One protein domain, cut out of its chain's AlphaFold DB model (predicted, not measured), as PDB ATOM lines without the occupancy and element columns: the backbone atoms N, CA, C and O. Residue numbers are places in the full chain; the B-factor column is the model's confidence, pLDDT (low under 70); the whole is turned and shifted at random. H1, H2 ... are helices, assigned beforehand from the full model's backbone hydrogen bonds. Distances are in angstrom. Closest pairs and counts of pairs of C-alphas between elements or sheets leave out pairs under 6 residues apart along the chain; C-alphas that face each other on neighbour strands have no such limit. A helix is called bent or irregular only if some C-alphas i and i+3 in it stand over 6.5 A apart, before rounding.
ATOM      1  N   ASN A 215      -0.323 -26.550 -11.781       61.75
ATOM      2  CA  ASN A 215       0.445 -27.755 -11.511       61.75
ATOM      3  C   ASN A 215       0.039 -28.889 -12.473       61.75
ATOM      4  O   ASN A 215      -0.829 -29.719 -12.181       61.75
ATOM      5  N   VAL A 216       0.708 -28.929 -13.628       61.31
ATOM      6  CA  VAL A 216       0.533 -29.946 -14.682       61.31
ATOM      7  C   VAL A 216       1.094 -31.336 -14.340       61.31
ATOM      8  O   VAL A 216       0.973 -32.240 -15.167       61.31
ATOM      9  N   ASP A 217       1.672 -31.521 -13.151       60.72
ATOM     10  CA  ASP A 217       2.163 -32.816 -12.659       60.72
ATOM     11  C   ASP A 217       1.174 -33.479 -11.675       60.72
ATOM     12  O   ASP A 217       1.172 -34.701 -11.517       60.72
ATOM     13  N   THR A 218       0.269 -32.702 -11.065       53.84
ATOM     14  CA  THR A 218      -0.855 -33.233 -10.269       53.84
ATOM     15  C   THR A 218      -1.935 -33.891 -11.132       53.84
ATOM     16  O   THR A 218      -2.186 -33.487 -12.264       53.84
ATOM     17  N   ARG A 219      -2.627 -34.904 -10.590       62.41
ATOM     18  CA  ARG A 219      -3.868 -35.441 -11.170       62.41
ATOM     19  C   ARG A 219      -4.958 -35.562 -10.097       62.41
ATOM     20  O   ARG A 219      -4.718 -36.264  -9.117       62.41
ATOM     21  N   PRO A 220      -6.146 -34.956 -10.291       69.31
ATOM     22  CA  PRO A 220      -6.503 -34.042 -11.388       69.31
ATOM     23  C   PRO A 220      -5.636 -32.767 -11.389       69.31
ATOM     24  O   PRO A 220      -5.058 -32.415 -10.363       69.31
ATOM     25  N   TYR A 221      -5.510 -32.104 -12.545       71.44
ATOM     26  CA  TYR A 221      -4.679 -30.901 -12.671       71.44
ATOM     27  C   TYR A 221      -5.232 -29.772 -11.788       71.44
ATOM     28  O   TYR A 221      -6.445 -29.525 -11.760       71.44
ATOM     29  N   SER A 222      -4.339 -29.099 -11.060       69.31
ATOM     30  CA  SER A 222      -4.705 -28.119 -10.035       69.31
ATOM     31  C   SER A 222      -4.011 -26.772 -10.226       69.31
ATOM     32  O   SER A 222      -2.842 -26.697 -10.594       69.31
ATOM     33  N   TYR A 223      -4.743 -25.698  -9.955       66.81
ATOM     34  CA  TYR A 223      -4.277 -24.319  -9.907       66.81
ATOM     35  C   TYR A 223      -4.189 -23.899  -8.439       66.81
ATOM     36  O   TYR A 223      -5.203 -23.917  -7.740       66.81
ATOM     37  N   ASN A 224      -2.993 -23.562  -7.942       68.69
ATOM     38  CA  ASN A 224      -2.779 -23.208  -6.527       68.69
ATOM     39  C   ASN A 224      -3.418 -24.218  -5.527       68.69
ATOM     40  O   ASN A 224      -4.013 -23.842  -4.520       68.69
ATOM     41  N   GLY A 225      -3.362 -25.518  -5.850       68.44
ATOM     42  CA  GLY A 225      -3.963 -26.606  -5.060       68.44
ATOM     43  C   GLY A 225      -5.472 -26.835  -5.256       68.44
ATOM     44  O   GLY A 225      -5.996 -27.827  -4.755       68.44
ATOM     45  N   ILE A 226      -6.176 -25.983  -6.007       69.94
ATOM     46  CA  ILE A 226      -7.599 -26.149  -6.345       69.94
ATOM     47  C   ILE A 226      -7.718 -26.848  -7.704       69.94
ATOM     48  O   ILE A 226      -7.099 -26.436  -8.679       69.94
ATOM     49  N   VAL A 227      -8.520 -27.910  -7.796       78.19
ATOM     50  CA  VAL A 227      -8.780 -28.619  -9.064       78.19
ATOM     51  C   VAL A 227      -9.439 -27.676 -10.075       78.19
ATOM     52  O   VAL A 227     -10.386 -26.983  -9.711       78.19
ATOM     53  N   LEU A 228      -8.999 -27.679 -11.341       74.88
ATOM     54  CA  LEU A 228      -9.502 -26.750 -12.373       74.88
ATOM     55  C   LEU A 228     -11.037 -26.712 -12.490       74.88
ATOM     56  O   LEU A 228     -11.616 -25.631 -12.554       74.88
ATOM     57  N   GLY A 229     -11.705 -27.869 -12.459       73.50
ATOM     58  CA  GLY A 229     -13.170 -27.951 -12.520       73.50
ATOM     59  C   GLY A 229     -13.890 -27.295 -11.334       73.50
ATOM     60  O   GLY A 229     -15.029 -26.857 -11.491       73.50
ATOM     61  N   ASN A 230     -13.211 -27.156 -10.190       78.94
ATOM     62  CA  ASN A 230     -13.733 -26.565  -8.954       78.94
ATOM     63  C   ASN A 230     -13.440 -25.057  -8.841       78.94
ATOM     64  O   ASN A 230     -13.862 -24.425  -7.868       78.94
ATOM     65  N   LEU A 231     -12.698 -24.473  -9.789       79.50
ATOM     66  CA  LEU A 231     -12.508 -23.027  -9.850       79.50
ATOM     67  C   LEU A 231     -13.830 -22.329 -10.192       79.50
ATOM     68  O   LEU A 231     -14.650 -22.834 -10.962       79.50
ATOM     69  N   ARG A 232     -14.022 -21.142  -9.614       78.69
ATOM     70  CA  ARG A 232     -15.147 -20.260  -9.926       78.69
ATOM     71  C   ARG A 232     -14.756 -19.313 -11.052       78.69
ATOM     72  O   ARG A 232     -13.636 -18.812 -11.058       78.69
ATOM     73  N   ALA A 233     -15.703 -19.054 -11.945       79.12
ATOM     74  CA  ALA A 233     -15.623 -17.972 -12.916       79.12
ATOM     75  C   ALA A 233     -15.616 -16.606 -12.201       79.12
ATOM     76  O   ALA A 233     -16.175 -16.476 -11.104       79.12
ATOM     77  N   ALA A 234     -15.038 -15.584 -12.830       79.94
ATOM     78  CA  ALA A 234     -15.217 -14.197 -12.414       79.94
ATOM     79  C   ALA A 234     -16.711 -13.766 -12.437       79.94
ATOM     80  O   ALA A 234     -17.478 -14.253 -13.270       79.94
ATOM     81  N   PRO A 235     -17.167 -12.844 -11.560       79.25
ATOM     82  CA  PRO A 235     -18.599 -12.547 -11.411       79.25
ATOM     83  C   PRO A 235     -19.307 -12.062 -12.687       79.25
ATOM     84  O   PRO A 235     -20.415 -12.521 -12.962       79.25
ATOM     85  N   TYR A 236     -18.648 -11.204 -13.482       79.94
ATOM     86  CA  TYR A 236     -19.206 -10.575 -14.694       79.94
ATOM     87  C   TYR A 236     -19.657 -11.578 -15.766       79.94
ATOM     88  O   TYR A 236     -20.450 -11.253 -16.640       79.94
ATOM     89  N   ILE A 237     -19.171 -12.818 -15.716       80.75
ATOM     90  CA  ILE A 237     -19.471 -13.850 -16.717       80.75
ATOM     91  C   ILE A 237     -20.951 -14.232 -16.705       80.75
ATOM     92  O   ILE A 237     -21.530 -14.534 -17.744       80.75
ATOM     93  N   ARG A 238     -21.585 -14.131 -15.535       75.06
ATOM     94  CA  ARG A 238     -23.017 -14.394 -15.357       75.06
ATOM     95  C   ARG A 238     -23.913 -13.342 -16.001       75.06
ATOM     96  O   ARG A 238     -25.104 -13.601 -16.149       75.06
ATOM     97  N   GLU A 239     -23.349 -12.197 -16.376       80.56
ATOM     98  CA  GLU A 239     -24.020 -11.087 -17.059       80.56
ATOM     99  C   GLU A 239     -23.885 -11.207 -18.590       80.56
ATOM    100  O   GLU A 239     -24.566 -10.500 -19.325       80.56
ATOM    101  N   VAL A 240     -23.045 -12.126 -19.086       85.69
ATOM    102  CA  VAL A 240     -22.876 -12.389 -20.521       85.69
ATOM    103  C   VAL A 240     -24.010 -13.295 -21.007       85.69
ATOM    104  O   VAL A 240     -24.090 -14.471 -20.635       85.69
ATOM    105  N   ARG A 241     -24.888 -12.749 -21.849       87.94
ATOM    106  CA  ARG A 241     -25.995 -13.455 -22.516       87.94
ATOM    107  C   ARG A 241     -25.878 -13.323 -24.019       87.94
ATOM    108  O   ARG A 241     -25.371 -12.318 -24.505       87.94
ATOM    109  N   ILE A 242     -26.396 -14.313 -24.732       92.44
ATOM    110  CA  ILE A 242     -26.593 -14.233 -26.176       92.44
ATOM    111  C   ILE A 242     -27.976 -13.600 -26.406       92.44
ATOM    112  O   ILE A 242     -28.954 -14.078 -25.829       92.44
ATOM    113  N   PRO A 243     -28.094 -12.519 -27.195       92.38
ATOM    114  CA  PRO A 243     -29.381 -11.922 -27.529       92.38
ATOM    115  C   PRO A 243     -30.315 -12.915 -28.243       92.38
ATOM    116  O   PRO A 243     -29.914 -13.622 -29.169       92.38
ATOM    117  N   ILE A 244     -31.572 -12.995 -27.791       91.31
ATOM    118  CA  ILE A 244     -32.566 -13.945 -28.322       91.31
ATOM    119  C   ILE A 244     -33.069 -13.564 -29.724       91.31
ATOM    120  O   ILE A 244     -33.473 -14.429 -30.494       91.31
ATOM    121  N   ASP A 245     -32.966 -12.289 -30.100       91.75
ATOM    122  CA  ASP A 245     -33.320 -11.787 -31.429       91.75
ATOM    123  C   ASP A 245     -32.427 -12.360 -32.543       91.75
ATOM    124  O   ASP A 245     -32.888 -12.504 -33.675       91.75
ATOM    125  N   ILE A 246     -31.200 -12.792 -32.222       91.00
ATOM    126  CA  ILE A 246     -30.364 -13.600 -33.125       91.00
ATOM    127  C   ILE A 246     -31.046 -14.936 -33.453       91.00
ATOM    128  O   ILE A 246     -31.050 -15.360 -34.603       91.00
ATOM    129  N   VAL A 247     -31.666 -15.600 -32.472       89.88
ATOM    130  CA  VAL A 247     -32.395 -16.859 -32.699       89.88
ATOM    131  C   VAL A 247     -33.710 -16.611 -33.440       89.88
ATOM    132  O   VAL A 247     -34.027 -17.347 -34.375       89.88
ATOM    133  N   ASP A 248     -34.443 -15.550 -33.092       91.69
ATOM    134  CA  ASP A 248     -35.672 -15.168 -33.798       91.69
ATOM    135  C   ASP A 248     -35.403 -14.794 -35.270       91.69
ATOM    136  O   ASP A 248     -36.219 -15.107 -36.140       91.69
ATOM    137  N   HIS A 249     -34.242 -14.202 -35.584       91.81
ATOM    138  CA  HIS A 249     -33.825 -13.900 -36.960       91.81
ATOM    139  C   HIS A 249     -33.703 -15.158 -37.835       91.81
ATOM    140  O   HIS A 249     -34.105 -15.141 -38.997       91.81
ATOM    141  N   TYR A 250     -33.225 -16.270 -37.265       89.31
ATOM    142  CA  TYR A 250     -33.159 -17.580 -37.930       89.31
ATOM    143  C   TYR A 250     -34.480 -18.376 -37.833       89.31
ATOM    144  O   TYR A 250     -34.519 -19.575 -38.110       89.31
ATOM    145  N   GLY A 251     -35.586 -17.706 -37.486       90.88
ATOM    146  CA  GLY A 251     -36.932 -18.280 -37.437       90.88
ATOM    147  C   GLY A 251     -37.290 -18.967 -36.115       90.88
ATOM    148  O   GLY A 251     -38.300 -19.666 -36.050       90.88
ATOM    149  N   GLY A 252     -36.497 -18.754 -35.063       90.75
ATOM    150  CA  GLY A 252     -36.761 -19.247 -33.716       90.75
ATOM    151  C   GLY A 252     -35.988 -20.514 -33.344       90.75
ATOM    152  O   GLY A 252     -35.339 -21.174 -34.160       90.75
ATOM    153  N   LEU A 253     -36.061 -20.851 -32.055       88.38
ATOM    154  CA  LEU A 253     -35.175 -21.824 -31.416       88.38
ATOM    155  C   LEU A 253     -35.258 -23.233 -32.020       88.38
ATOM    156  O   LEU A 253     -34.224 -23.865 -32.212       88.38
ATOM    157  N   ASP A 254     -36.450 -23.714 -32.372       87.75
ATOM    158  CA  ASP A 254     -36.623 -25.061 -32.936       87.75
ATOM    159  C   ASP A 254     -35.910 -25.228 -34.291       87.75
ATOM    160  O   ASP A 254     -35.364 -26.298 -34.577       87.75
ATOM    161  N   LEU A 255     -35.852 -24.168 -35.109       90.31
ATOM    162  CA  LEU A 255     -35.121 -24.177 -36.379       90.31
ATOM    163  C   LEU A 255     -33.608 -24.108 -36.156       90.31
ATOM    164  O   LEU A 255     -32.880 -24.883 -36.771       90.31
ATOM    165  N   VAL A 256     -33.141 -23.270 -35.226       90.94
ATOM    166  CA  VAL A 256     -31.724 -23.210 -34.816       90.94
ATOM    167  C   VAL A 256     -31.236 -24.557 -34.268       90.94
ATOM    168  O   VAL A 256     -30.158 -25.023 -34.632       90.94
ATOM    169  N   LEU A 257     -32.039 -25.232 -33.442       88.19
ATOM    170  CA  LEU A 257     -31.699 -26.540 -32.874       88.19
ATOM    171  C   LEU A 257     -31.762 -27.678 -33.905       88.19
ATOM    172  O   LEU A 257     -30.976 -28.622 -33.810       88.19
ATOM    173  N   THR A 258     -32.648 -27.585 -34.901       89.12
ATOM    174  CA  THR A 258     -32.693 -28.534 -36.030       89.12
ATOM    175  C   THR A 258     -31.490 -28.333 -36.958       89.12
ATOM    176  O   THR A 258     -30.785 -29.293 -37.250       89.12
ATOM    177  N   SER A 259     -31.173 -27.082 -37.312       92.50
ATOM    178  CA  SER A 259     -29.952 -26.693 -38.035       92.50
ATOM    179  C   SER A 259     -28.692 -27.200 -37.324       92.50
ATOM    180  O   SER A 259     -27.848 -27.835 -37.952       92.50
ATOM    181  N   LEU A 260     -28.587 -27.010 -36.003       91.62
ATOM    182  CA  LEU A 260     -27.488 -27.551 -35.201       91.62
ATOM    183  C   LEU A 260     -27.417 -29.084 -35.263       91.62
ATOM    184  O   LEU A 260     -26.315 -29.616 -35.311       91.62
ATOM    185  N   TYR A 261     -28.545 -29.801 -35.253       89.75
ATOM    186  CA  TYR A 261     -28.539 -31.262 -35.393       89.75
ATOM    187  C   TYR A 261     -27.962 -31.690 -36.751       89.75
ATOM    188  O   TYR A 261     -27.015 -32.476 -36.779       89.75
ATOM    189  N   ASP A 262     -28.469 -31.135 -37.855       91.31
ATOM    190  CA  ASP A 262     -28.032 -31.510 -39.206       91.31
ATOM    191  C   ASP A 262     -26.543 -31.176 -39.424       91.31
ATOM    192  O   ASP A 262     -25.763 -32.041 -39.829       91.31
ATOM    193  N   LEU A 263     -26.112 -29.969 -39.033       93.69
ATOM    194  CA  LEU A 263     -24.708 -29.538 -39.072       93.69
ATOM    195  C   LEU A 263     -23.781 -30.413 -38.210       93.69
ATOM    196  O   LEU A 263     -22.607 -30.581 -38.537       93.69
ATOM    197  N   VAL A 264     -24.277 -30.953 -37.091       91.31
ATOM    198  CA  VAL A 264     -23.504 -31.847 -36.218       91.31
ATOM    199  C   VAL A 264     -23.361 -33.235 -36.831       91.31
ATOM    200  O   VAL A 264     -22.283 -33.808 -36.713       91.31
ATOM    201  N   GLU A 265     -24.382 -33.776 -37.501       89.94
ATOM    202  CA  GLU A 265     -24.238 -35.037 -38.241       89.94
ATOM    203  C   GLU A 265     -23.307 -34.873 -39.462       89.94
ATOM    204  O   GLU A 265     -22.467 -35.740 -39.690       89.94
ATOM    205  N   GLU A 266     -23.361 -33.744 -40.186       90.81
ATOM    206  CA  GLU A 266     -22.411 -33.422 -41.273       90.81
ATOM    207  C   GLU A 266     -20.960 -33.223 -40.786       90.81
ATOM    208  O   GLU A 266     -20.012 -33.427 -41.547       90.81
ATOM    209  N   ALA A 267     -20.766 -32.846 -39.518       90.94
ATOM    210  CA  ALA A 267     -19.450 -32.644 -38.910       90.94
ATOM    211  C   ALA A 267     -18.813 -33.920 -38.312       90.94
ATOM    212  O   ALA A 267     -17.686 -33.842 -37.813       90.94
ATOM    213  N   LYS A 268     -19.492 -35.078 -38.352       88.38
ATOM    214  CA  LYS A 268     -18.948 -36.385 -37.916       88.38
ATOM    215  C   LYS A 268     -18.114 -37.042 -39.007       88.38
ATOM    216  O   LYS A 268     -18.372 -36.850 -40.188       88.38
ATOM    217  N   GLU A 269     -17.130 -37.845 -38.594       82.38
ATOM    218  CA  GLU A 269     -16.051 -38.450 -39.396       82.38
ATOM    219  C   GLU A 269     -14.777 -37.615 -39.686       82.38
ATOM    220  O   GLU A 269     -13.694 -38.199 -39.553       82.38
ATOM    221  N   PRO A 270     -14.764 -36.315 -40.065       85.75
ATOM    222  CA  PRO A 270     -13.514 -35.583 -40.234       85.75
ATOM    223  C   PRO A 270     -12.995 -35.067 -38.889       85.75
ATOM    224  O   PRO A 270     -13.749 -34.690 -37.996       85.75
ATOM    225  N   CYS A 271     -11.673 -34.939 -38.760       90.25
ATOM    226  CA  CYS A 271     -11.100 -34.256 -37.607       90.25
ATOM    227  C   CYS A 271     -11.581 -32.810 -37.523       90.25
ATOM    228  O   CYS A 271     -11.212 -31.983 -38.355       90.25
ATOM    229  N   ILE A 272     -12.304 -32.485 -36.451       92.56
ATOM    230  CA  ILE A 272     -12.964 -31.188 -36.284       92.56
ATOM    231  C   ILE A 272     -12.008 -29.985 -36.367       92.56
ATOM    232  O   ILE A 272     -12.344 -28.957 -36.946       92.56
ATOM    233  N   PHE A 273     -10.760 -30.140 -35.903       91.12
ATOM    234  CA  PHE A 273      -9.684 -29.161 -36.116       91.12
ATOM    235  C   PHE A 273      -9.460 -28.855 -37.607       91.12
ATOM    236  O   PHE A 273      -9.381 -27.691 -37.992       91.12
ATOM    237  N   HIS A 274      -9.377 -29.886 -38.450       90.00
ATOM    238  CA  HIS A 274      -9.139 -29.765 -39.889       90.00
ATOM    239  C   HIS A 274     -10.398 -29.292 -40.638       90.00
ATOM    240  O   HIS A 274     -10.278 -28.501 -41.569       90.00
ATOM    241  N   LEU A 275     -11.598 -29.695 -40.193       91.62
ATOM    242  CA  LEU A 275     -12.872 -29.204 -40.736       91.62
ATOM    243  C   LEU A 275     -13.019 -27.684 -40.540       91.62
ATOM    244  O   LEU A 275     -13.231 -26.957 -41.512       91.62
ATOM    245  N   ILE A 276     -12.851 -27.202 -39.301       92.25
ATOM    246  CA  ILE A 276     -13.009 -25.780 -38.958       92.25
ATOM    247  C   ILE A 276     -11.886 -24.920 -39.554       92.25
ATOM    248  O   ILE A 276     -12.172 -23.888 -40.149       92.25
ATOM    249  N   THR A 277     -10.618 -25.342 -39.456       88.31
ATOM    250  CA  THR A 277      -9.481 -24.553 -39.989       88.31
ATOM    251  C   THR A 277      -9.289 -24.670 -41.506       88.31
ATOM    252  O   THR A 277      -8.412 -24.010 -42.059       88.31
ATOM    253  N   GLY A 278     -10.026 -25.557 -42.187       84.88
ATOM    254  CA  GLY A 278      -9.829 -25.870 -43.609       84.88
ATOM    255  C   GLY A 278      -8.468 -26.502 -43.948       84.88
ATOM    256  O   GLY A 278      -8.140 -26.680 -45.124       84.88
ATOM    257  N   THR A 279      -7.650 -26.835 -42.945       82.12
ATOM    258  CA  THR A 279      -6.296 -27.358 -43.160       82.12
ATOM    259  C   THR A 279      -6.332 -28.809 -43.638       82.12
ATOM    260  O   THR A 279      -7.080 -29.647 -43.135       82.12
ATOM    261  N   LYS A 280      -5.493 -29.145 -44.625       79.44
ATOM    262  CA  LYS A 280      -5.362 -30.527 -45.104       79.44
ATOM    263  C   LYS A 280      -4.562 -31.342 -44.094       79.44
ATOM    264  O   LYS A 280      -3.383 -31.067 -43.883       79.44
ATOM    265  N   SER A 281      -5.195 -32.353 -43.506       74.31
ATOM    266  CA  SER A 281      -4.519 -33.252 -42.573       74.31
ATOM    267  C   SER A 281      -3.376 -34.021 -43.242       74.31
ATOM    268  O   SER A 281      -3.512 -34.520 -44.360       74.31
ATOM    269  N   ILE A 282      -2.267 -34.167 -42.516       73.50
ATOM    270  CA  ILE A 282      -1.096 -34.959 -42.925       73.50
ATOM    271  C   ILE A 282      -1.350 -36.467 -42.719       73.50
ATOM    272  O   ILE A 282      -0.705 -37.302 -43.351       73.50
ATOM    273  N   THR A 283      -2.302 -36.838 -41.854       71.50
ATOM    274  CA  THR A 283      -2.653 -38.234 -41.539       71.50
ATOM    275  C   THR A 283      -4.164 -38.456 -41.569       71.50
ATOM    276  O   THR A 283      -4.943 -37.578 -41.201       71.50
ATOM    277  N   THR A 284      -4.623 -39.643 -41.960       78.06
ATOM    278  CA  THR A 284      -6.049 -39.992 -41.887       78.06
ATOM    279  C   THR A 284      -6.471 -40.242 -40.435       78.06
ATOM    280  O   THR A 284      -6.070 -41.225 -39.813       78.06
ATOM    281  N   HIS A 285      -7.277 -39.338 -39.874       82.00
ATOM    282  CA  HIS A 285      -7.873 -39.477 -38.544       82.00
ATOM    283  C   HIS A 285      -9.190 -38.688 -38.437       82.00
ATOM    284  O   HIS A 285      -9.286 -37.572 -38.946       82.00
ATOM    285  N   SER A 286     -10.168 -39.257 -37.730       81.06
ATOM    286  CA  SER A 286     -11.425 -38.594 -37.350       81.06
ATOM    287  C   SER A 286     -11.324 -37.861 -36.010       81.06
ATOM    288  O   SER A 286     -11.846 -36.773 -35.834       81.06
ATOM    289  N   GLN A 287     -10.596 -38.435 -35.053       83.06
ATOM    290  CA  GLN A 287     -10.574 -37.949 -33.671       83.06
ATOM    291  C   GLN A 287      -9.527 -36.855 -33.451       83.06
ATOM    292  O   GLN A 287      -8.341 -37.051 -33.744       83.06
ATOM    293  N   LEU A 288      -9.932 -35.765 -32.800       83.94
ATOM    294  CA  LEU A 288      -9.077 -34.667 -32.341       83.94
ATOM    295  C   LEU A 288      -7.936 -35.172 -31.450       83.94
ATOM    296  O   LEU A 288      -6.806 -34.692 -31.534       83.94
ATOM    297  N   TYR A 289      -8.202 -36.210 -30.651       83.62
ATOM    298  CA  TYR A 289      -7.193 -36.885 -29.832       83.62
ATOM    299  C   TYR A 289      -5.965 -37.344 -30.637       83.62
ATOM    300  O   TYR A 289      -4.844 -37.340 -30.118       83.62
ATOM    301  N   ARG A 290      -6.178 -37.741 -31.898       84.06
ATOM    302  CA  ARG A 290      -5.168 -38.262 -32.832       84.06
ATOM    303  C   ARG A 290      -4.645 -37.195 -33.801       84.06
ATOM    304  O   ARG A 290      -3.869 -37.526 -34.695       84.06
ATOM    305  N   CYS A 291      -5.071 -35.943 -33.633       84.25
ATOM    306  CA  CYS A 291      -4.756 -34.849 -34.537       84.25
ATOM    307  C   CYS A 291      -3.257 -34.527 -34.577       84.25
ATOM    308  O   CYS A 291      -2.581 -34.523 -33.551       84.25
ATOM    309  N   CYS A 292      -2.744 -34.224 -35.773       79.81
ATOM    310  CA  CYS A 292      -1.384 -33.715 -35.972       79.81
ATOM    311  C   CYS A 292      -1.238 -32.210 -35.664       79.81
ATOM    312  O   CYS A 292      -0.119 -31.706 -35.621       79.81
ATOM    313  N   GLY A 293      -2.351 -31.500 -35.452       77.75
ATOM    314  CA  GLY A 293      -2.395 -30.100 -35.033       77.75
ATOM    315  C   GLY A 293      -2.202 -29.891 -33.523       77.75
ATOM    316  O   GLY A 293      -2.046 -30.829 -32.740       77.75
ATOM    317  N   THR A 294      -2.276 -28.628 -33.097       79.44
ATOM    318  CA  THR A 294      -1.989 -28.140 -31.726       79.44
ATOM    319  C   THR A 294      -2.868 -28.733 -30.613       79.44
ATOM    320  O   THR A 294      -2.564 -28.573 -29.430       79.44
ATOM    321  N   MET A 295      -3.954 -29.423 -30.969       83.06
ATOM    322  CA  MET A 295      -4.913 -30.041 -30.045       83.06
ATOM    323  C   MET A 295      -4.690 -31.549 -29.831       83.06
ATOM    324  O   MET A 295      -5.337 -32.135 -28.964       83.06
ATOM    325  N   GLY A 296      -3.754 -32.176 -30.551       82.88
ATOM    326  CA  GLY A 296      -3.479 -33.611 -30.448       82.88
ATOM    327  C   GLY A 296      -2.891 -34.066 -29.104       82.88
ATOM    328  O   GLY A 296      -1.982 -33.444 -28.550       82.88
ATOM    329  N   GLY A 297      -3.358 -35.220 -28.615       83.19
ATOM    330  CA  GLY A 297      -2.746 -35.985 -27.521       83.19
ATOM    331  C   GLY A 297      -2.832 -35.394 -26.099       83.19
ATOM    332  O   GLY A 297      -2.957 -34.196 -25.869       83.19
ATOM    333  N   LYS A 298      -2.676 -36.262 -25.084       79.56
ATOM    334  CA  LYS A 298      -2.890 -35.968 -23.640       79.56
ATOM    335  C   LYS A 298      -2.031 -34.843 -23.019       79.56
ATOM    336  O   LYS A 298      -2.160 -34.598 -21.821       79.56
ATOM    337  N   LYS A 299      -1.111 -34.224 -23.769       79.25
ATOM    338  CA  LYS A 299      -0.174 -33.201 -23.269       79.25
ATOM    339  C   LYS A 299      -0.513 -31.767 -23.698       79.25
ATOM    340  O   LYS A 299       0.070 -30.856 -23.113       79.25
ATOM    341  N   CYS A 300      -1.406 -31.566 -24.670       81.19
ATOM    342  CA  CYS A 300      -1.785 -30.238 -25.164       81.19
ATOM    343  C   CYS A 300      -2.656 -29.456 -24.154       81.19
ATOM    344  O   CYS A 300      -3.249 -30.042 -23.240       81.19
ATOM    345  N   LYS A 301      -2.776 -28.134 -24.354       83.19
ATOM    346  CA  LYS A 301      -3.587 -27.244 -23.499       83.19
ATOM    347  C   LYS A 301      -5.079 -27.628 -23.479       83.19
ATOM    348  O   LYS A 301      -5.706 -27.563 -22.428       83.19
ATOM    349  N   TYR A 302      -5.639 -28.146 -24.580       87.19
ATOM    350  CA  TYR A 302      -7.037 -28.616 -24.634       87.19
ATOM    351  C   TYR A 302      -7.332 -29.727 -23.606       87.19
ATOM    352  O   TYR A 302      -8.243 -29.589 -22.789       87.19
ATOM    353  N   TYR A 303      -6.531 -30.802 -23.583       83.12
ATOM    354  CA  TYR A 303      -6.731 -31.919 -22.645       83.12
ATOM    355  C   TYR A 303      -6.276 -31.618 -21.205       83.12
ATOM    356  O   TYR A 303      -6.756 -32.279 -20.276       83.12
ATOM    357  N   LYS A 304      -5.360 -30.656 -21.011       81.31
ATOM    358  CA  LYS A 304      -4.853 -30.236 -19.693       81.31
ATOM    359  C   LYS A 304      -5.724 -29.198 -18.989       81.31
ATOM    360  O   LYS A 304      -6.015 -29.365 -17.812       81.31
ATOM    361  N   GLU A 305      -6.100 -28.139 -19.691       84.12
ATOM    362  CA  GLU A 305      -6.745 -26.960 -19.113       84.12
ATOM    363  C   GLU A 305      -8.247 -26.986 -19.394       84.12
ATOM    364  O   GLU A 305      -9.052 -27.260 -18.503       84.12
ATOM    365  N   PHE A 306      -8.624 -26.776 -20.657       87.75
ATOM    366  CA  PHE A 306     -10.013 -26.553 -21.052       87.75
ATOM    367  C   PHE A 306     -10.933 -27.730 -20.697       87.75
ATOM    368  O   PHE A 306     -11.920 -27.544 -19.989       87.75
ATOM    369  N   ARG A 307     -10.572 -28.965 -21.082       86.44
ATOM    370  CA  ARG A 307     -11.377 -30.174 -20.806       86.44
ATOM    371  C   ARG A 307     -11.513 -30.498 -19.305       86.44
ATOM    372  O   ARG A 307     -12.339 -31.334 -18.951       86.44
ATOM    373  N   GLN A 308     -10.710 -29.875 -18.432       83.00
ATOM    374  CA  GLN A 308     -10.809 -30.016 -16.970       83.00
ATOM    375  C   GLN A 308     -11.588 -28.873 -16.309       83.00
ATOM    376  O   GLN A 308     -12.246 -29.103 -15.298       83.00
ATOM    377  N   ALA A 309     -11.508 -27.650 -16.846       84.25
ATOM    378  CA  ALA A 309     -12.298 -26.511 -16.374       84.25
ATOM    379  C   ALA A 309     -13.785 -26.644 -16.759       84.25
ATOM    380  O   ALA A 309     -14.670 -26.314 -15.960       84.25
ATOM    381  N   LEU A 310     -14.044 -27.179 -17.961       86.38
ATOM    382  CA  LEU A 310     -15.371 -27.450 -18.513       86.38
ATOM    383  C   LEU A 310     -16.060 -28.585 -17.728       86.38
ATOM    384  O   LEU A 310     -15.786 -29.770 -17.940       86.38
ATOM    385  N   HIS A 311     -16.952 -28.201 -16.813       80.56
ATOM    386  CA  HIS A 311     -17.719 -29.080 -15.924       80.56
ATOM    387  C   HIS A 311     -19.169 -28.591 -15.899       80.56
ATOM    388  O   HIS A 311     -19.375 -27.398 -15.696       80.56
ATOM    389  N   ALA A 312     -20.130 -29.486 -16.138       70.88
ATOM    390  CA  ALA A 312     -21.557 -29.182 -16.228       70.88
ATOM    391  C   ALA A 312     -22.340 -30.130 -15.310       70.88
ATOM    392  O   ALA A 312     -22.100 -31.339 -15.330       70.88
ATOM    393  N   ASP A 313     -23.271 -29.580 -14.529       64.94
ATOM    394  CA  ASP A 313     -23.793 -30.273 -13.345       64.94
ATOM    395  C   ASP A 313     -25.082 -31.084 -13.603       64.94
ATOM    396  O   ASP A 313     -25.351 -32.039 -12.872       64.94
ATOM    397  N   THR A 314     -25.891 -30.732 -14.617       63.97
ATOM    398  CA  THR A 314     -27.239 -31.323 -14.823       63.97
ATOM    399  C   THR A 314     -27.706 -31.475 -16.282       63.97
ATOM    400  O   THR A 314     -28.212 -32.536 -16.642       63.97
ATOM    401  N   ILE A 315     -27.576 -30.440 -17.119       71.25
ATOM    402  CA  ILE A 315     -28.250 -30.337 -18.441       71.25
ATOM    403  C   ILE A 315     -27.461 -30.903 -19.639       71.25
ATOM    404  O   ILE A 315     -27.957 -30.952 -20.765       71.25
ATOM    405  N   ILE A 316     -26.224 -31.345 -19.410       77.50
ATOM    406  CA  ILE A 316     -25.320 -31.901 -20.427       77.50
ATOM    407  C   ILE A 316     -24.770 -33.236 -19.922       77.50
ATOM    408  O   ILE A 316     -24.439 -33.378 -18.743       77.50
ATOM    409  N   CYS A 317     -24.619 -34.222 -20.809       78.12
ATOM    410  CA  CYS A 317     -23.938 -35.462 -20.462       78.12
ATOM    411  C   CYS A 317     -22.463 -35.200 -20.115       78.12
ATOM    412  O   CYS A 317     -21.641 -34.952 -20.997       78.12
ATOM    413  N   TRP A 318     -22.107 -35.364 -18.837       74.38
ATOM    414  CA  TRP A 318     -20.743 -35.214 -18.304       74.38
ATOM    415  C   TRP A 318     -19.661 -35.984 -19.085       74.38
ATOM    416  O   TRP A 318     -18.482 -35.617 -19.031       74.38
ATOM    417  N   LYS A 319     -20.041 -37.058 -19.795       75.38
ATOM    418  CA  LYS A 319     -19.124 -37.924 -20.539       75.38
ATOM    419  C   LYS A 319     -18.913 -37.491 -21.992       75.38
ATOM    420  O   LYS A 319     -17.768 -37.268 -22.367       75.38
ATOM    421  N   CYS A 320     -19.972 -37.407 -22.802       77.81
ATOM    422  CA  CYS A 320     -19.875 -37.136 -24.251       77.81
ATOM    423  C   CYS A 320     -20.436 -35.775 -24.691       77.81
ATOM    424  O   CYS A 320     -20.445 -35.469 -25.875       77.81
ATOM    425  N   TRP A 321     -20.882 -34.951 -23.742       80.81
ATOM    426  CA  TRP A 321     -21.187 -33.529 -23.928       80.81
ATOM    427  C   TRP A 321     -22.331 -33.186 -24.890       80.81
ATOM    428  O   TRP A 321     -22.648 -32.015 -25.075       80.81
ATOM    429  N   THR A 322     -23.065 -34.196 -25.360       78.38
ATOM    430  CA  THR A 322     -24.430 -34.013 -25.863       78.38
ATOM    431  C   THR A 322     -25.338 -33.457 -24.750       78.38
ATOM    432  O   THR A 322     -25.300 -33.985 -23.630       78.38
ATOM    433  N   PRO A 323     -26.184 -32.450 -25.024       73.12
ATOM    434  CA  PRO A 323     -27.268 -32.046 -24.128       73.12
ATOM    435  C   PRO A 323     -28.266 -33.179 -23.886       73.12
ATOM    436  O   PRO A 323     -28.543 -33.970 -24.789       73.12
ATOM    437  N   SER A 324     -28.862 -33.225 -22.695       68.50
ATOM    438  CA  SER A 324     -30.021 -34.093 -22.425       68.50
ATOM    439  C   SER A 324     -31.344 -33.490 -22.919       68.50
ATOM    440  O   SER A 324     -32.339 -34.199 -23.031       68.50
ATOM    441  N   SER A 325     -31.344 -32.197 -23.248       61.25
ATOM    442  CA  SER A 325     -32.499 -31.397 -23.672       61.25
ATOM    443  C   SER A 325     -32.875 -31.502 -25.149       61.25
ATOM    444  O   SER A 325     -33.894 -30.944 -25.543       61.25
ATOM    445  N   LEU A 326     -32.083 -32.208 -25.963       65.25
ATOM    446  CA  LEU A 326     -32.270 -32.323 -27.412       65.25
ATOM    447  C   LEU A 326     -32.493 -33.794 -27.809       65.25
ATOM    448  O   LEU A 326     -31.528 -34.490 -28.150       65.25
ATOM    449  N   PRO A 327     -33.745 -34.302 -27.780       65.06
ATOM    450  CA  PRO A 327     -34.065 -35.688 -28.134       65.06
ATOM    451  C   PRO A 327     -33.584 -36.099 -29.534       65.06
ATOM    452  O   PRO A 327     -33.263 -37.268 -29.758       65.06
ATOM    453  N   GLN A 328     -33.485 -35.139 -30.460       65.62
ATOM    454  CA  GLN A 328     -32.970 -35.317 -31.819       65.62
ATOM    455  C   GLN A 328     -31.566 -35.942 -31.813       65.62
ATOM    456  O   GLN A 328     -31.322 -36.886 -32.558       65.62
ATOM    457  N   LEU A 329     -30.679 -35.502 -30.909       64.38
ATOM    458  CA  LEU A 329     -29.291 -35.978 -30.798       64.38
ATOM    459  C   LEU A 329     -29.156 -37.395 -30.206       64.38
ATOM    460  O   LEU A 329     -28.030 -37.885 -30.040       64.38
ATOM    461  N   ARG A 330     -30.283 -38.047 -29.868       64.56
ATOM    462  CA  ARG A 330     -30.391 -39.453 -29.428       64.56
ATOM    463  C   ARG A 330     -29.377 -39.844 -28.352       64.56
ATOM    464  O   ARG A 330     -28.813 -40.939 -28.378       64.56
ATOM    465  N   HIS A 331     -29.129 -38.949 -27.395       66.25
ATOM    466  CA  HIS A 331     -28.351 -39.321 -26.221       66.25
ATOM    467  C   HIS A 331     -29.119 -40.416 -25.450       66.25
ATOM    468  O   HIS A 331     -30.318 -40.245 -25.222       66.25
ATOM    469  N   PRO A 332     -28.486 -41.538 -25.045       62.91
ATOM    470  CA  PRO A 332     -29.137 -42.518 -24.175       62.91
ATOM    471  C   PRO A 332     -29.552 -41.865 -22.848       62.91
ATOM    472  O   PRO A 332     -28.995 -40.839 -22.463       62.91
ATOM    473  N   GLU A 333     -30.516 -42.435 -22.127       57.38
ATOM    474  CA  GLU A 333     -31.010 -41.827 -20.882       57.38
ATOM    475  C   GLU A 333     -29.867 -41.486 -19.905       57.38
ATOM    476  O   GLU A 333     -28.867 -42.197 -19.795       57.38
ATOM    477  N   THR A 334     -29.967 -40.351 -19.213       54.34
ATOM    478  CA  THR A 334     -28.882 -39.868 -18.348       54.34
ATOM    479  C   THR A 334     -28.869 -40.599 -17.008       54.34
ATOM    480  O   THR A 334     -29.723 -40.357 -16.157       54.34
ATOM    481  N   GLY A 335     -27.856 -41.439 -16.785       51.69
ATOM    482  CA  GLY A 335     -27.632 -42.154 -15.526       51.69
ATOM    483  C   GLY A 335     -26.144 -42.285 -15.191       51.69
ATOM    484  O   GLY A 335     -25.290 -42.164 -16.070       51.69
ATOM    485  N   LYS A 336     -25.817 -42.532 -13.914       49.91
ATOM    486  CA  LYS A 336     -24.419 -42.623 -13.436       49.91
ATOM    487  C   LYS A 336     -23.622 -43.746 -14.105       49.91
ATOM    488  O   LYS A 336     -22.430 -43.578 -14.348       49.91
ATOM    489  N   ASP A 337     -24.289 -44.847 -14.432       52.84
ATOM    490  CA  ASP A 337     -23.669 -46.083 -14.920       52.84
ATOM    491  C   ASP A 337     -23.724 -46.228 -16.456       52.84
ATOM    492  O   ASP A 337     -23.297 -47.241 -17.015       52.84
ATOM    493  N   ILE A 338     -24.251 -45.221 -17.165       58.75
ATOM    494  CA  ILE A 338     -24.532 -45.310 -18.603       58.75
ATOM    495  C   ILE A 338     -23.298 -44.926 -19.428       58.75
ATOM    496  O   ILE A 338     -22.805 -43.798 -19.433       58.75
ATOM    497  N   VAL A 339     -22.769 -45.920 -20.142       61.41
ATOM    498  CA  VAL A 339     -21.508 -45.813 -20.878       61.41
ATOM    499  C   VAL A 339     -21.764 -45.320 -22.301       61.41
ATOM    500  O   VAL A 339     -21.939 -46.130 -23.208       61.41
ATOM    501  N   CYS A 340     -21.686 -44.006 -22.534       71.88
ATOM    502  CA  CYS A 340     -21.622 -43.457 -23.897       71.88
ATOM    503  C   CYS A 340     -20.418 -44.085 -24.634       71.88
ATOM    504  O   CYS A 340     -19.279 -43.913 -24.189       71.88
ATOM    505  N   LYS A 341     -20.655 -44.857 -25.698       70.69
ATOM    506  CA  LYS A 341     -19.644 -45.485 -26.573       70.69
ATOM    507  C   LYS A 341     -19.977 -45.092 -28.009       70.69
ATOM    508  O   LYS A 341     -21.164 -45.060 -28.320       70.69
ATOM    509  N   GLY A 342     -18.985 -44.842 -28.864       73.38
ATOM    510  CA  GLY A 342     -19.264 -44.332 -30.212       73.38
ATOM    511  C   GLY A 342     -19.901 -42.942 -30.151       73.38
ATOM    512  O   GLY A 342     -20.889 -42.689 -30.825       73.38
ATOM    513  N   ARG A 343     -19.385 -42.102 -29.246       80.00
ATOM    514  CA  ARG A 343     -19.778 -40.696 -29.027       80.00
ATOM    515  C   ARG A 343     -18.552 -39.789 -28.857       80.00
ATOM    516  O   ARG A 343     -18.600 -38.753 -28.198       80.00
ATOM    517  N   GLU A 344     -17.417 -40.256 -29.368       84.06
ATOM    518  CA  GLU A 344     -16.139 -39.558 -29.389       84.06
ATOM    519  C   GLU A 344     -16.187 -38.348 -30.334       84.06
ATOM    520  O   GLU A 344     -15.651 -37.298 -29.989       84.06
ATOM    521  N   ASP A 345     -16.887 -38.472 -31.464       86.00
ATOM    522  CA  ASP A 345     -17.078 -37.395 -32.437       86.00
ATOM    523  C   ASP A 345     -17.981 -36.290 -31.856       86.00
ATOM    524  O   ASP A 345     -17.615 -35.121 -31.920       86.00
ATOM    525  N   GLU A 346     -19.088 -36.622 -31.172       86.69
ATOM    526  CA  GLU A 346     -19.878 -35.632 -30.424       86.69
ATOM    527  C   GLU A 346     -19.073 -34.963 -29.292       86.69
ATOM    528  O   GLU A 346     -19.259 -33.770 -29.043       86.69
ATOM    529  N   GLU A 347     -18.153 -35.675 -28.623       86.12
ATOM    530  CA  GLU A 347     -17.285 -35.044 -27.617       86.12
ATOM    531  C   GLU A 347     -16.309 -34.044 -28.264       86.12
ATOM    532  O   GLU A 347     -16.145 -32.924 -27.769       86.12
ATOM    533  N   ASP A 348     -15.675 -34.426 -29.375       88.69
ATOM    534  CA  ASP A 348     -14.748 -33.564 -30.106       88.69
ATOM    535  C   ASP A 348     -15.477 -32.385 -30.788       88.69
ATOM    536  O   ASP A 348     -14.916 -31.293 -30.849       88.69
ATOM    537  N   ILE A 349     -16.741 -32.531 -31.197       91.88
ATOM    538  CA  ILE A 349     -17.597 -31.431 -31.671       91.88
ATOM    539  C   ILE A 349     -17.922 -30.469 -30.516       91.88
ATOM    540  O   ILE A 349     -17.439 -29.333 -30.513       91.88
ATOM    541  N   TYR A 350     -18.668 -30.910 -29.495       91.00
ATOM    542  CA  TYR A 350     -19.201 -30.006 -28.464       91.00
ATOM    543  C   TYR A 350     -18.134 -29.410 -27.539       91.00
ATOM    544  O   TYR A 350     -18.348 -28.344 -26.968       91.00
ATOM    545  N   ARG A 351     -16.968 -30.055 -27.388       89.88
ATOM    546  CA  ARG A 351     -15.854 -29.523 -26.578       89.88
ATOM    547  C   ARG A 351     -14.723 -28.959 -27.436       89.88
ATOM    548  O   ARG A 351     -14.086 -27.987 -27.033       89.88
ATOM    549  N   GLY A 352     -14.458 -29.538 -28.606       92.44
ATOM    550  CA  GLY A 352     -13.384 -29.085 -29.488       92.44
ATOM    551  C   GLY A 352     -13.728 -27.796 -30.226       92.44
ATOM    552  O   GLY A 352     -12.891 -26.896 -30.230       92.44
ATOM    553  N   ILE A 353     -14.944 -27.646 -30.773       95.56
ATOM    554  CA  ILE A 353     -15.334 -26.421 -31.500       95.56
ATOM    555  C   ILE A 353     -15.229 -25.181 -30.601       95.56
ATOM    556  O   ILE A 353     -14.492 -24.268 -30.981       95.56
ATOM    557  N   PRO A 354     -15.824 -25.128 -29.389       95.56
ATOM    558  CA  PRO A 354     -15.698 -23.944 -28.541       95.56
ATOM    559  C   PRO A 354     -14.256 -23.627 -28.137       95.56
ATOM    560  O   PRO A 354     -13.938 -22.454 -27.951       95.56
ATOM    561  N   TYR A 355     -13.363 -24.620 -28.043       93.62
ATOM    562  CA  TYR A 355     -11.933 -24.388 -27.805       93.62
ATOM    563  C   TYR A 355     -11.182 -23.900 -29.058       93.62
ATOM    564  O   TYR A 355     -10.262 -23.094 -28.927       93.62
ATOM    565  N   ILE A 356     -11.546 -24.345 -30.267       93.50
ATOM    566  CA  ILE A 356     -10.986 -23.807 -31.522       93.50
ATOM    567  C   ILE A 356     -11.399 -22.336 -31.668       93.50
ATOM    568  O   ILE A 356     -10.539 -21.483 -31.885       93.50
ATOM    569  N   VAL A 357     -12.684 -22.031 -31.435       95.12
ATOM    570  CA  VAL A 357     -13.218 -20.658 -31.365       95.12
ATOM    571  C   VAL A 357     -12.496 -19.847 -30.288       95.12
ATOM    572  O   VAL A 357     -12.105 -18.718 -30.546       95.12
ATOM    573  N   TRP A 358     -12.228 -20.418 -29.108       92.31
ATOM    574  CA  TRP A 358     -11.449 -19.743 -28.064       92.31
ATOM    575  C   TRP A 358     -10.018 -19.408 -28.495       92.31
ATOM    576  O   TRP A 358      -9.514 -18.334 -28.175       92.31
ATOM    577  N   ARG A 359      -9.341 -20.329 -29.192       88.75
ATOM    578  CA  ARG A 359      -7.905 -20.222 -29.488       88.75
ATOM    579  C   ARG A 359      -7.553 -19.399 -30.719       88.75
ATOM    580  O   ARG A 359      -6.408 -18.970 -30.776       88.75
ATOM    581  N   ILE A 360      -8.455 -19.206 -31.678       88.94
ATOM    582  CA  ILE A 360      -8.191 -18.449 -32.911       88.94
ATOM    583  C   ILE A 360      -8.915 -17.099 -32.819       88.94
ATOM    584  O   ILE A 360     -10.130 -17.047 -32.979       88.94
ATOM    585  N   ASP A 361      -8.187 -16.000 -32.601       88.75
ATOM    586  CA  ASP A 361      -8.777 -14.668 -32.364       88.75
ATOM    587  C   ASP A 361      -9.725 -14.200 -33.489       88.75
ATOM    588  O   ASP A 361     -10.779 -13.622 -33.218       88.75
ATOM    589  N   ALA A 362      -9.378 -14.467 -34.753       87.88
ATOM    590  CA  ALA A 362     -10.206 -14.100 -35.906       87.88
ATOM    591  C   ALA A 362     -11.539 -14.869 -35.930       87.88
ATOM    592  O   ALA A 362     -12.597 -14.277 -36.146       87.88
ATOM    593  N   LEU A 363     -11.495 -16.174 -35.641       91.38
ATOM    594  CA  LEU A 363     -12.680 -17.019 -35.517       91.38
ATOM    595  C   LEU A 363     -13.513 -16.630 -34.288       91.38
ATOM    596  O   LEU A 363     -14.735 -16.557 -34.393       91.38
ATOM    597  N   ARG A 364     -12.867 -16.320 -33.153       93.94
ATOM    598  CA  ARG A 364     -13.527 -15.850 -31.928       93.94
ATOM    599  C   ARG A 364     -14.369 -14.615 -32.215       93.94
ATOM    600  O   ARG A 364     -15.570 -14.626 -31.973       93.94
ATOM    601  N   ARG A 365     -13.765 -13.583 -32.810       91.94
ATOM    602  CA  ARG A 365     -14.462 -12.340 -33.178       91.94
ATOM    603  C   ARG A 365     -15.568 -12.574 -34.209       91.94
ATOM    604  O   ARG A 365     -16.638 -11.995 -34.064       91.94
ATOM    605  N   CYS A 366     -15.352 -13.444 -35.198       93.62
ATOM    606  CA  CYS A 366     -16.366 -13.791 -36.200       93.62
ATOM    607  C   CYS A 366     -17.606 -14.456 -35.569       93.62
ATOM    608  O   CYS A 366     -18.720 -13.969 -35.746       93.62
ATOM    609  N   VAL A 367     -17.413 -15.501 -34.755       96.31
ATOM    610  CA  VAL A 367     -18.504 -16.222 -34.072       96.31
ATOM    611  C   VAL A 367     -19.227 -15.329 -33.058       96.31
ATOM    612  O   VAL A 367     -20.454 -15.339 -33.000       96.31
ATOM    613  N   PHE A 368     -18.503 -14.512 -32.288       95.44
ATOM    614  CA  PHE A 368     -19.116 -13.593 -31.321       95.44
ATOM    615  C   PHE A 368     -19.895 -12.453 -31.992       95.44
ATOM    616  O   PHE A 368     -20.949 -12.066 -31.495       95.44
ATOM    617  N   HIS A 369     -19.436 -11.947 -33.142       95.00
ATOM    618  CA  HIS A 369     -20.192 -10.970 -33.930       95.00
ATOM    619  C   HIS A 369     -21.460 -11.586 -34.544       95.00
ATOM    620  O   HIS A 369     -22.498 -10.929 -34.580       95.00
ATOM    621  N   PHE A 370     -21.405 -12.837 -35.009       95.31
ATOM    622  CA  PHE A 370     -22.579 -13.567 -35.506       95.31
ATOM    623  C   PHE A 370     -23.614 -13.816 -34.396       95.31
ATOM    624  O   PHE A 370     -24.810 -13.680 -34.622       95.31
ATOM    625  N   LEU A 371     -23.156 -14.093 -33.171       95.94
ATOM    626  CA  LEU A 371     -23.997 -14.236 -31.977       95.94
ATOM    627  C   LEU A 371     -24.438 -12.898 -31.344       95.94
ATOM    628  O   LEU A 371     -24.942 -12.902 -30.225       95.94
ATOM    629  N   GLY A 372     -24.245 -11.757 -32.014       94.62
ATOM    630  CA  GLY A 372     -24.703 -10.449 -31.525       94.62
ATOM    631  C   GLY A 372     -23.965  -9.908 -30.291       94.62
ATOM    632  O   GLY A 372     -24.442  -8.959 -29.679       94.62
ATOM    633  N   ILE A 373     -22.810 -10.485 -29.934       94.25
ATOM    634  CA  ILE A 373     -22.013 -10.154 -28.736       94.25
ATOM    635  C   ILE A 373     -20.536  -9.816 -29.053       94.25
ATOM    636  O   ILE A 373     -19.624 -10.326 -28.387       94.25
ATOM    637  N   PRO A 374     -20.238  -8.995 -30.085       93.44
ATOM    638  CA  PRO A 374     -18.870  -8.762 -30.559       93.44
ATOM    639  C   PRO A 374     -17.931  -8.202 -29.480       93.44
ATOM    640  O   PRO A 374     -16.743  -8.523 -29.473       93.44
ATOM    641  N   GLU A 375     -18.442  -7.404 -28.542       89.44
ATOM    642  CA  GLU A 375     -17.678  -6.815 -27.444       89.44
ATOM    643  C   GLU A 375     -17.206  -7.843 -26.411       89.44
ATOM    644  O   GLU A 375     -16.267  -7.565 -25.669       89.44
ATOM    645  N   PHE A 376     -17.812  -9.035 -26.357       88.75
ATOM    646  CA  PHE A 376     -17.408 -10.099 -25.435       88.75
ATOM    647  C   PHE A 376     -16.313 -11.016 -25.986       88.75
ATOM    648  O   PHE A 376     -15.687 -11.729 -25.199       88.75
ATOM    649  N   ALA A 377     -16.013 -10.945 -27.288       88.06
ATOM    650  CA  ALA A 377     -15.016 -11.794 -27.945       88.06
ATOM    651  C   ALA A 377     -13.652 -11.785 -27.232       88.06
ATOM    652  O   ALA A 377     -13.027 -12.832 -27.091       88.06
ATOM    653  N   ASP A 378     -13.215 -10.623 -26.740       85.88
ATOM    654  CA  ASP A 378     -11.918 -10.437 -26.075       85.88
ATOM    655  C   ASP A 378     -12.043 -10.129 -24.565       85.88
ATOM    656  O   ASP A 378     -11.071  -9.711 -23.938       85.88
ATOM    657  N   ARG A 379     -13.228 -10.324 -23.955       84.19
ATOM    658  CA  ARG A 379     -13.481 -10.004 -22.530       84.19
ATOM    659  C   ARG A 379     -13.293 -11.164 -21.558       84.19
ATOM    660  O   ARG A 379     -13.202 -10.914 -20.358       84.19
ATOM    661  N   PHE A 380     -13.229 -12.410 -22.027       84.00
ATOM    662  CA  PHE A 380     -12.921 -13.536 -21.144       84.00
ATOM    663  C   PHE A 380     -11.465 -13.459 -20.710       84.00
ATOM    664  O   PHE A 380     -10.549 -13.626 -21.510       84.00
ATOM    665  N   VAL A 381     -11.265 -13.208 -19.422       76.88
ATOM    666  CA  VAL A 381      -9.927 -13.045 -18.856       76.88
ATOM    667  C   VAL A 381      -9.144 -14.362 -18.915       76.88
ATOM    668  O   VAL A 381      -7.981 -14.333 -19.304       76.88
ATOM    669  N   SER A 382      -9.765 -15.512 -18.610       80.50
ATOM    670  CA  SER A 382      -9.101 -16.826 -18.600       80.50
ATOM    671  C   SER A 382      -9.845 -17.952 -19.336       80.50
ATOM    672  O   SER A 382     -11.043 -17.891 -19.615       80.50
ATOM    673  N   VAL A 383      -9.137 -19.066 -19.572       84.69
ATOM    674  CA  VAL A 383      -9.729 -20.318 -20.091       84.69
ATOM    675  C   VAL A 383     -10.771 -20.922 -19.141       84.69
ATOM    676  O   VAL A 383     -11.678 -21.619 -19.590       84.69
ATOM    677  N   VAL A 384     -10.662 -20.654 -17.834       84.56
ATOM    678  CA  VAL A 384     -11.633 -21.098 -16.821       84.56
ATOM    679  C   VAL A 384     -12.910 -20.279 -16.937       84.56
ATOM    680  O   VAL A 384     -13.995 -20.849 -16.945       84.56
ATOM    681  N   ASP A 385     -12.771 -18.962 -17.083       86.00
ATOM    682  CA  ASP A 385     -13.880 -18.024 -17.237       86.00
ATOM    683  C   ASP A 385     -14.760 -18.390 -18.438       86.00
ATOM    684  O   ASP A 385     -15.963 -18.615 -18.292       86.00
ATOM    685  N   TYR A 386     -14.137 -18.563 -19.605       91.75
ATOM    686  CA  TYR A 386     -14.824 -19.005 -20.816       91.75
ATOM    687  C   TYR A 386     -15.413 -20.423 -20.667       91.75
ATOM    688  O   TYR A 386     -16.571 -20.650 -21.009       91.75
ATOM    689  N   ALA A 387     -14.682 -21.381 -20.081       90.38
ATOM    690  CA  ALA A 387     -15.200 -22.737 -19.865       90.38
ATOM    691  C   ALA A 387     -16.369 -22.814 -18.859       90.38
ATOM    692  O   ALA A 387     -17.151 -23.762 -18.916       90.38
ATOM    693  N   LYS A 388     -16.511 -21.849 -17.941       86.94
ATOM    694  CA  LYS A 388     -17.701 -21.742 -17.084       86.94
ATOM    695  C   LYS A 388     -18.860 -21.054 -17.802       86.94
ATOM    696  O   LYS A 388     -19.967 -21.570 -17.742       86.94
ATOM    697  N   TRP A 389     -18.602 -19.998 -18.572       91.88
ATOM    698  CA  TRP A 389     -19.630 -19.371 -19.410       91.88
ATOM    699  C   TRP A 389     -20.303 -20.357 -20.377       91.88
ATOM    700  O   TRP A 389     -21.524 -20.377 -20.503       91.88
ATOM    701  N   LEU A 390     -19.512 -21.227 -21.018       92.88
ATOM    702  CA  LEU A 390     -20.014 -22.225 -21.967       92.88
ATOM    703  C   LEU A 390     -21.075 -23.172 -21.374       92.88
ATOM    704  O   LEU A 390     -21.904 -23.679 -22.129       92.88
ATOM    705  N   VAL A 391     -21.055 -23.432 -20.062       89.12
ATOM    706  CA  VAL A 391     -22.018 -24.332 -19.398       89.12
ATOM    707  C   VAL A 391     -23.211 -23.610 -18.768       89.12
ATOM    708  O   VAL A 391     -24.180 -24.279 -18.415       89.12
ATOM    709  N   ASP A 392     -23.160 -22.280 -18.662       88.12
ATOM    710  CA  ASP A 392     -24.310 -21.455 -18.286       88.12
ATOM    711  C   ASP A 392     -25.349 -21.416 -19.432       88.12
ATOM    712  O   ASP A 392     -25.046 -21.699 -20.601       88.12
ATOM    713  N   GLU A 393     -26.593 -21.072 -19.092       88.19
ATOM    714  CA  GLU A 393     -27.697 -20.933 -20.050       88.19
ATOM    715  C   GLU A 393     -27.455 -19.726 -20.984       88.19
ATOM    716  O   GLU A 393     -26.915 -18.695 -20.572       88.19
ATOM    717  N   ALA A 394     -27.787 -19.873 -22.270       88.94
ATOM    718  CA  ALA A 394     -27.493 -18.871 -23.301       88.94
ATOM    719  C   ALA A 394     -28.437 -17.660 -23.253       88.94
ATOM    720  O   ALA A 394     -28.019 -16.524 -23.492       88.94
ATOM    721  N   PHE A 395     -29.696 -17.927 -22.909       87.19
ATOM    722  CA  PHE A 395     -30.802 -16.979 -22.852       87.19
ATOM    723  C   PHE A 395     -31.450 -17.062 -21.473       87.19
ATOM    724  O   PHE A 395     -31.453 -18.127 -20.853       87.19
ATOM    725  N   ASP A 396     -32.041 -15.966 -21.006       79.38
ATOM    726  CA  ASP A 396     -32.829 -16.001 -19.777       79.38
ATOM    727  C   ASP A 396     -34.136 -16.798 -19.990       79.38
ATOM    728  O   ASP A 396     -34.708 -16.813 -21.081       79.38
ATOM    729  N   ASP A 397     -34.575 -17.509 -18.947       70.31
ATOM    730  CA  ASP A 397     -35.736 -18.419 -18.880       70.31
ATOM    731  C   ASP A 397     -35.786 -19.618 -19.863       70.31
ATOM    732  O   ASP A 397     -36.472 -20.607 -19.568       70.31
ATOM    733  N   ILE A 398     -35.027 -19.628 -20.968       74.06
ATOM    734  CA  ILE A 398     -34.916 -20.780 -21.889       74.06
ATOM    735  C   ILE A 398     -33.956 -21.825 -21.317       74.06
ATOM    736  O   ILE A 398     -32.789 -21.949 -21.701       74.06
ATOM    737  N   ARG A 399     -34.483 -22.615 -20.383       67.69
ATOM    738  CA  ARG A 399     -33.689 -23.629 -19.697       67.69
ATOM    739  C   ARG A 399     -33.123 -24.677 -20.644       67.69
ATOM    740  O   ARG A 399     -33.776 -25.114 -21.593       67.69
ATOM    741  N   ASN A 400     -31.956 -25.195 -20.273       75.62
ATOM    742  CA  ASN A 400     -31.253 -26.291 -20.946       75.62
ATOM    743  C   ASN A 400     -30.669 -25.994 -22.351       75.62
ATOM    744  O   ASN A 400     -30.228 -26.941 -23.013       75.62
ATOM    745  N   VAL A 401     -30.622 -24.737 -22.809       84.62
ATOM    746  CA  VAL A 401     -29.813 -24.325 -23.974       84.62
ATOM    747  C   VAL A 401     -28.613 -23.530 -23.470       84.62
ATOM    748  O   VAL A 401     -28.784 -22.487 -22.846       84.62
ATOM    749  N   THR A 402     -27.398 -24.023 -23.708       89.75
ATOM    750  CA  THR A 402     -26.166 -23.422 -23.170       89.75
ATOM    751  C   THR A 402     -25.378 -22.637 -24.207       89.75
ATOM    752  O   THR A 402     -25.472 -22.891 -25.413       89.75
ATOM    753  N   ASN A 403     -24.523 -21.728 -23.732       92.75
ATOM    754  CA  ASN A 403     -23.610 -20.965 -24.589       92.75
ATOM    755  C   ASN A 403     -22.716 -21.884 -25.450       92.75
ATOM    756  O   ASN A 403     -22.437 -21.568 -26.605       92.75
ATOM    757  N   MET A 404     -22.345 -23.072 -24.949       93.00
ATOM    758  CA  MET A 404     -21.650 -24.115 -25.718       93.00
ATOM    759  C   MET A 404     -22.377 -24.513 -27.006       93.00
ATOM    760  O   MET A 404     -21.724 -24.691 -28.034       93.00
ATOM    761  N   LEU A 405     -23.706 -24.644 -26.977       91.75
ATOM    762  CA  LEU A 405     -24.490 -25.032 -28.152       91.75
ATOM    763  C   LEU A 405     -24.582 -23.899 -29.162       91.75
ATOM    764  O   LEU A 405     -24.391 -24.140 -30.348       91.75
ATOM    765  N   MET A 406     -24.785 -22.669 -28.694       94.50
ATOM    766  CA  MET A 406     -24.847 -21.499 -29.568       94.50
ATOM    767  C   MET A 406     -23.498 -21.212 -30.244       94.50
ATOM    768  O   MET A 406     -23.464 -20.959 -31.445       94.50
ATOM    769  N   ILE A 407     -22.380 -21.350 -29.519       96.56
ATOM    770  CA  ILE A 407     -21.017 -21.282 -30.078       96.56
ATOM    771  C   ILE A 407     -20.766 -22.410 -31.092       96.56
ATOM    772  O   ILE A 407     -20.145 -22.178 -32.129       96.56
ATOM    773  N   THR A 408     -21.253 -23.625 -30.815       95.75
ATOM    774  CA  THR A 408     -21.142 -24.779 -31.728       95.75
ATOM    775  C   THR A 408     -21.932 -24.534 -33.017       95.75
ATOM    776  O   THR A 408     -21.373 -24.664 -34.103       95.75
ATOM    777  N   TRP A 409     -23.198 -24.126 -32.897       95.50
ATOM    778  CA  TRP A 409     -24.090 -23.815 -34.017       95.50
ATOM    779  C   TRP A 409     -23.535 -22.690 -34.887       95.50
ATOM    780  O   TRP A 409     -23.300 -22.910 -36.070       95.50
ATOM    781  N   ALA A 410     -23.240 -21.524 -34.304       97.19
ATOM    782  CA  ALA A 410     -22.732 -20.371 -35.044       97.19
ATOM    783  C   ALA A 410     -21.430 -20.691 -35.795       97.19
ATOM    784  O   ALA A 410     -21.260 -20.296 -36.945       97.19
ATOM    785  N   CYS A 411     -20.522 -21.455 -35.178       97.31
ATOM    786  CA  CYS A 411     -19.275 -21.859 -35.822       97.31
ATOM    787  C   CYS A 411     -19.495 -22.848 -36.983       97.31
ATOM    788  O   CYS A 411     -18.818 -22.743 -38.004       97.31
ATOM    789  N   LEU A 412     -20.448 -23.782 -36.874       96.12
ATOM    790  CA  LEU A 412     -20.773 -24.707 -37.966       96.12
ATOM    791  C   LEU A 412     -21.589 -24.039 -39.086       96.12
ATOM    792  O   LEU A 412     -21.320 -24.305 -40.254       96.12
ATOM    793  N   GLN A 413     -22.508 -23.128 -38.758       95.69
ATOM    794  CA  GLN A 413     -23.292 -22.352 -39.724       95.69
ATOM    795  C   GLN A 413     -22.386 -21.423 -40.551       95.69
ATOM    796  O   GLN A 413     -22.391 -21.474 -41.778       95.69
ATOM    797  N   LEU A 414     -21.499 -20.663 -39.899       94.56
ATOM    798  CA  LEU A 414     -20.474 -19.872 -40.594       94.56
ATOM    799  C   LEU A 414     -19.501 -20.744 -41.411       94.56
ATOM    800  O   LEU A 414     -18.927 -20.276 -42.399       94.56
ATOM    801  N   ARG A 415     -19.298 -22.013 -41.021       92.88
ATOM    802  CA  ARG A 415     -18.469 -22.953 -41.784       92.88
ATOM    803  C   ARG A 415     -19.172 -23.446 -43.046       92.88
ATOM    804  O   ARG A 415     -18.490 -23.535 -44.066       92.88
ATOM    805  N   SER A 416     -20.464 -23.769 -42.996       92.25
ATOM    806  CA  SER A 416     -21.242 -24.236 -44.157       92.25
ATOM    807  C   SER A 416     -21.575 -23.106 -45.140       92.25
ATOM    808  O   SER A 416     -21.663 -23.348 -46.341       92.25
ATOM    809  N   GLU A 417     -21.638 -21.862 -44.661       90.69
ATOM    810  CA  GLU A 417     -21.694 -20.637 -45.476       90.69
ATOM    811  C   GLU A 417     -20.328 -20.235 -46.090       90.69
ATOM    812  O   GLU A 417     -20.227 -19.208 -46.761       90.69
ATOM    813  N   ASP A 418     -19.260 -21.018 -45.863       85.75
ATOM    814  CA  ASP A 418     -17.866 -20.749 -46.278       85.75
ATOM    815  C   ASP A 418     -17.303 -19.374 -45.823       85.75
ATOM    816  O   ASP A 418     -16.263 -18.910 -46.304       85.75
TER     817      ASP A 418
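Overview. This is residues 215 to 418 of the 441 residues of an uncharacterized protein of Gymnopus luxurians FD-317 M1 (UniProt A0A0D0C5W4). A kinked helix, H6, lies at the core of a rounded body, and H9 crosses it almost at a right angle, with H4 beside H6 and H7 turning off at a corner by the end of H6. H3 packs across H9, H5 and H8 pack on each other, H1 and H2 lie far from the core, and long loops run between several of these parts. The printed part has 204 residues with nine named helices, H1 to H9 in order along the chain, and no named strand; the class is all helix, though only 87 residues are in named elements. It is compact, with a radius of gyration of the C-alphas of 16.3 A and spans of 48 by 42 by 39 A.

Along the chain. H6, residues 344 to 359, is the longest helix at 21.0 A, from C-alpha 344 at (-16.139, -39.558, -29.389) to C-alpha 359 at (-7.905, -20.222, -29.488). It has a kink of 32 degrees near residue 351. H9, residues 403 to 416, measures 20.0 A and ends at C-alpha 416 at (-21.242, -24.236, -44.157). H3, residues 253 to 266, measures 19.9 A, and H7, residues 361 to 370, 14.2 A. H5, residues 301 to 309, is only just irregular, with C-alphas 304 and 307 6.6 A apart. The shorter helices are H1, residues 235 to 239, H2, 244 to 249, H4, 272 to 277, and H8, 383 to 389.

Arrangement. H6 is the hub, touching four helices. H9 touches it about perpendicular, at 88 degrees; their closest C-alphas, of Ile 353 and Thr 408, are 6.0 A apart. H4 touches H6 the same way at a shallow tilt of 32 degrees, only just short of steep, closest at the C-alphas of Ile 272 and Ile 349, 6.5 A. H7 touches H6 only at the corner, closest at the C-alphas of Val 357 and Arg 364, 4.9 A. H5 only just touches H6, with 3 pairs of C-alphas within 8 A, the closest those of Tyr 302 and Tyr 355, 7.2 A. H7 touches H9 at 82 degrees, about perpendicular, closest at the C-alphas of Val 367 and Cys 411, 6.0 A. H3 touches residues 408 to 413 of H9 at a steep tilt of 62 degrees, closest at the C-alphas of Leu 260 and Trp 409, 5.2 A. H5 touches H8 at a steep tilt of 41 degrees, closest at the C-alphas of Ala 309 and Val 384, 5.5 A. H1 only just touches H8, with 3 pairs of C-alphas within 8 A, the closest those of Ile 237 and Trp 389, 6.1 A. H2 is close to H3 but not clearly touching, closest at the C-alphas of Val 247 and Leu 253, 5.8 A. Every O i to N i+4 pair is within hydrogen-bond range in H2, H3, H4, H7, H8 and H9; H6 has 10 of 12, H5 2 of 5 with 3 of 6 O i to N i+3 pairs, and H1 0 of 1 with 2 of 2.

Size, cuts and confidence. The farthest C-alphas, of Asp 217 and Gly 251, are 48.5 A apart. The printed part has no cut. The links H4 to H5, H5 to H6, H7 to H8 and H8 to H9 are long, the second with 34 residues. Mean pLDDT of the printed part is 82.7; 30 residues are under 70, among them 215 to 220, 222 to 226 and 324 to 339.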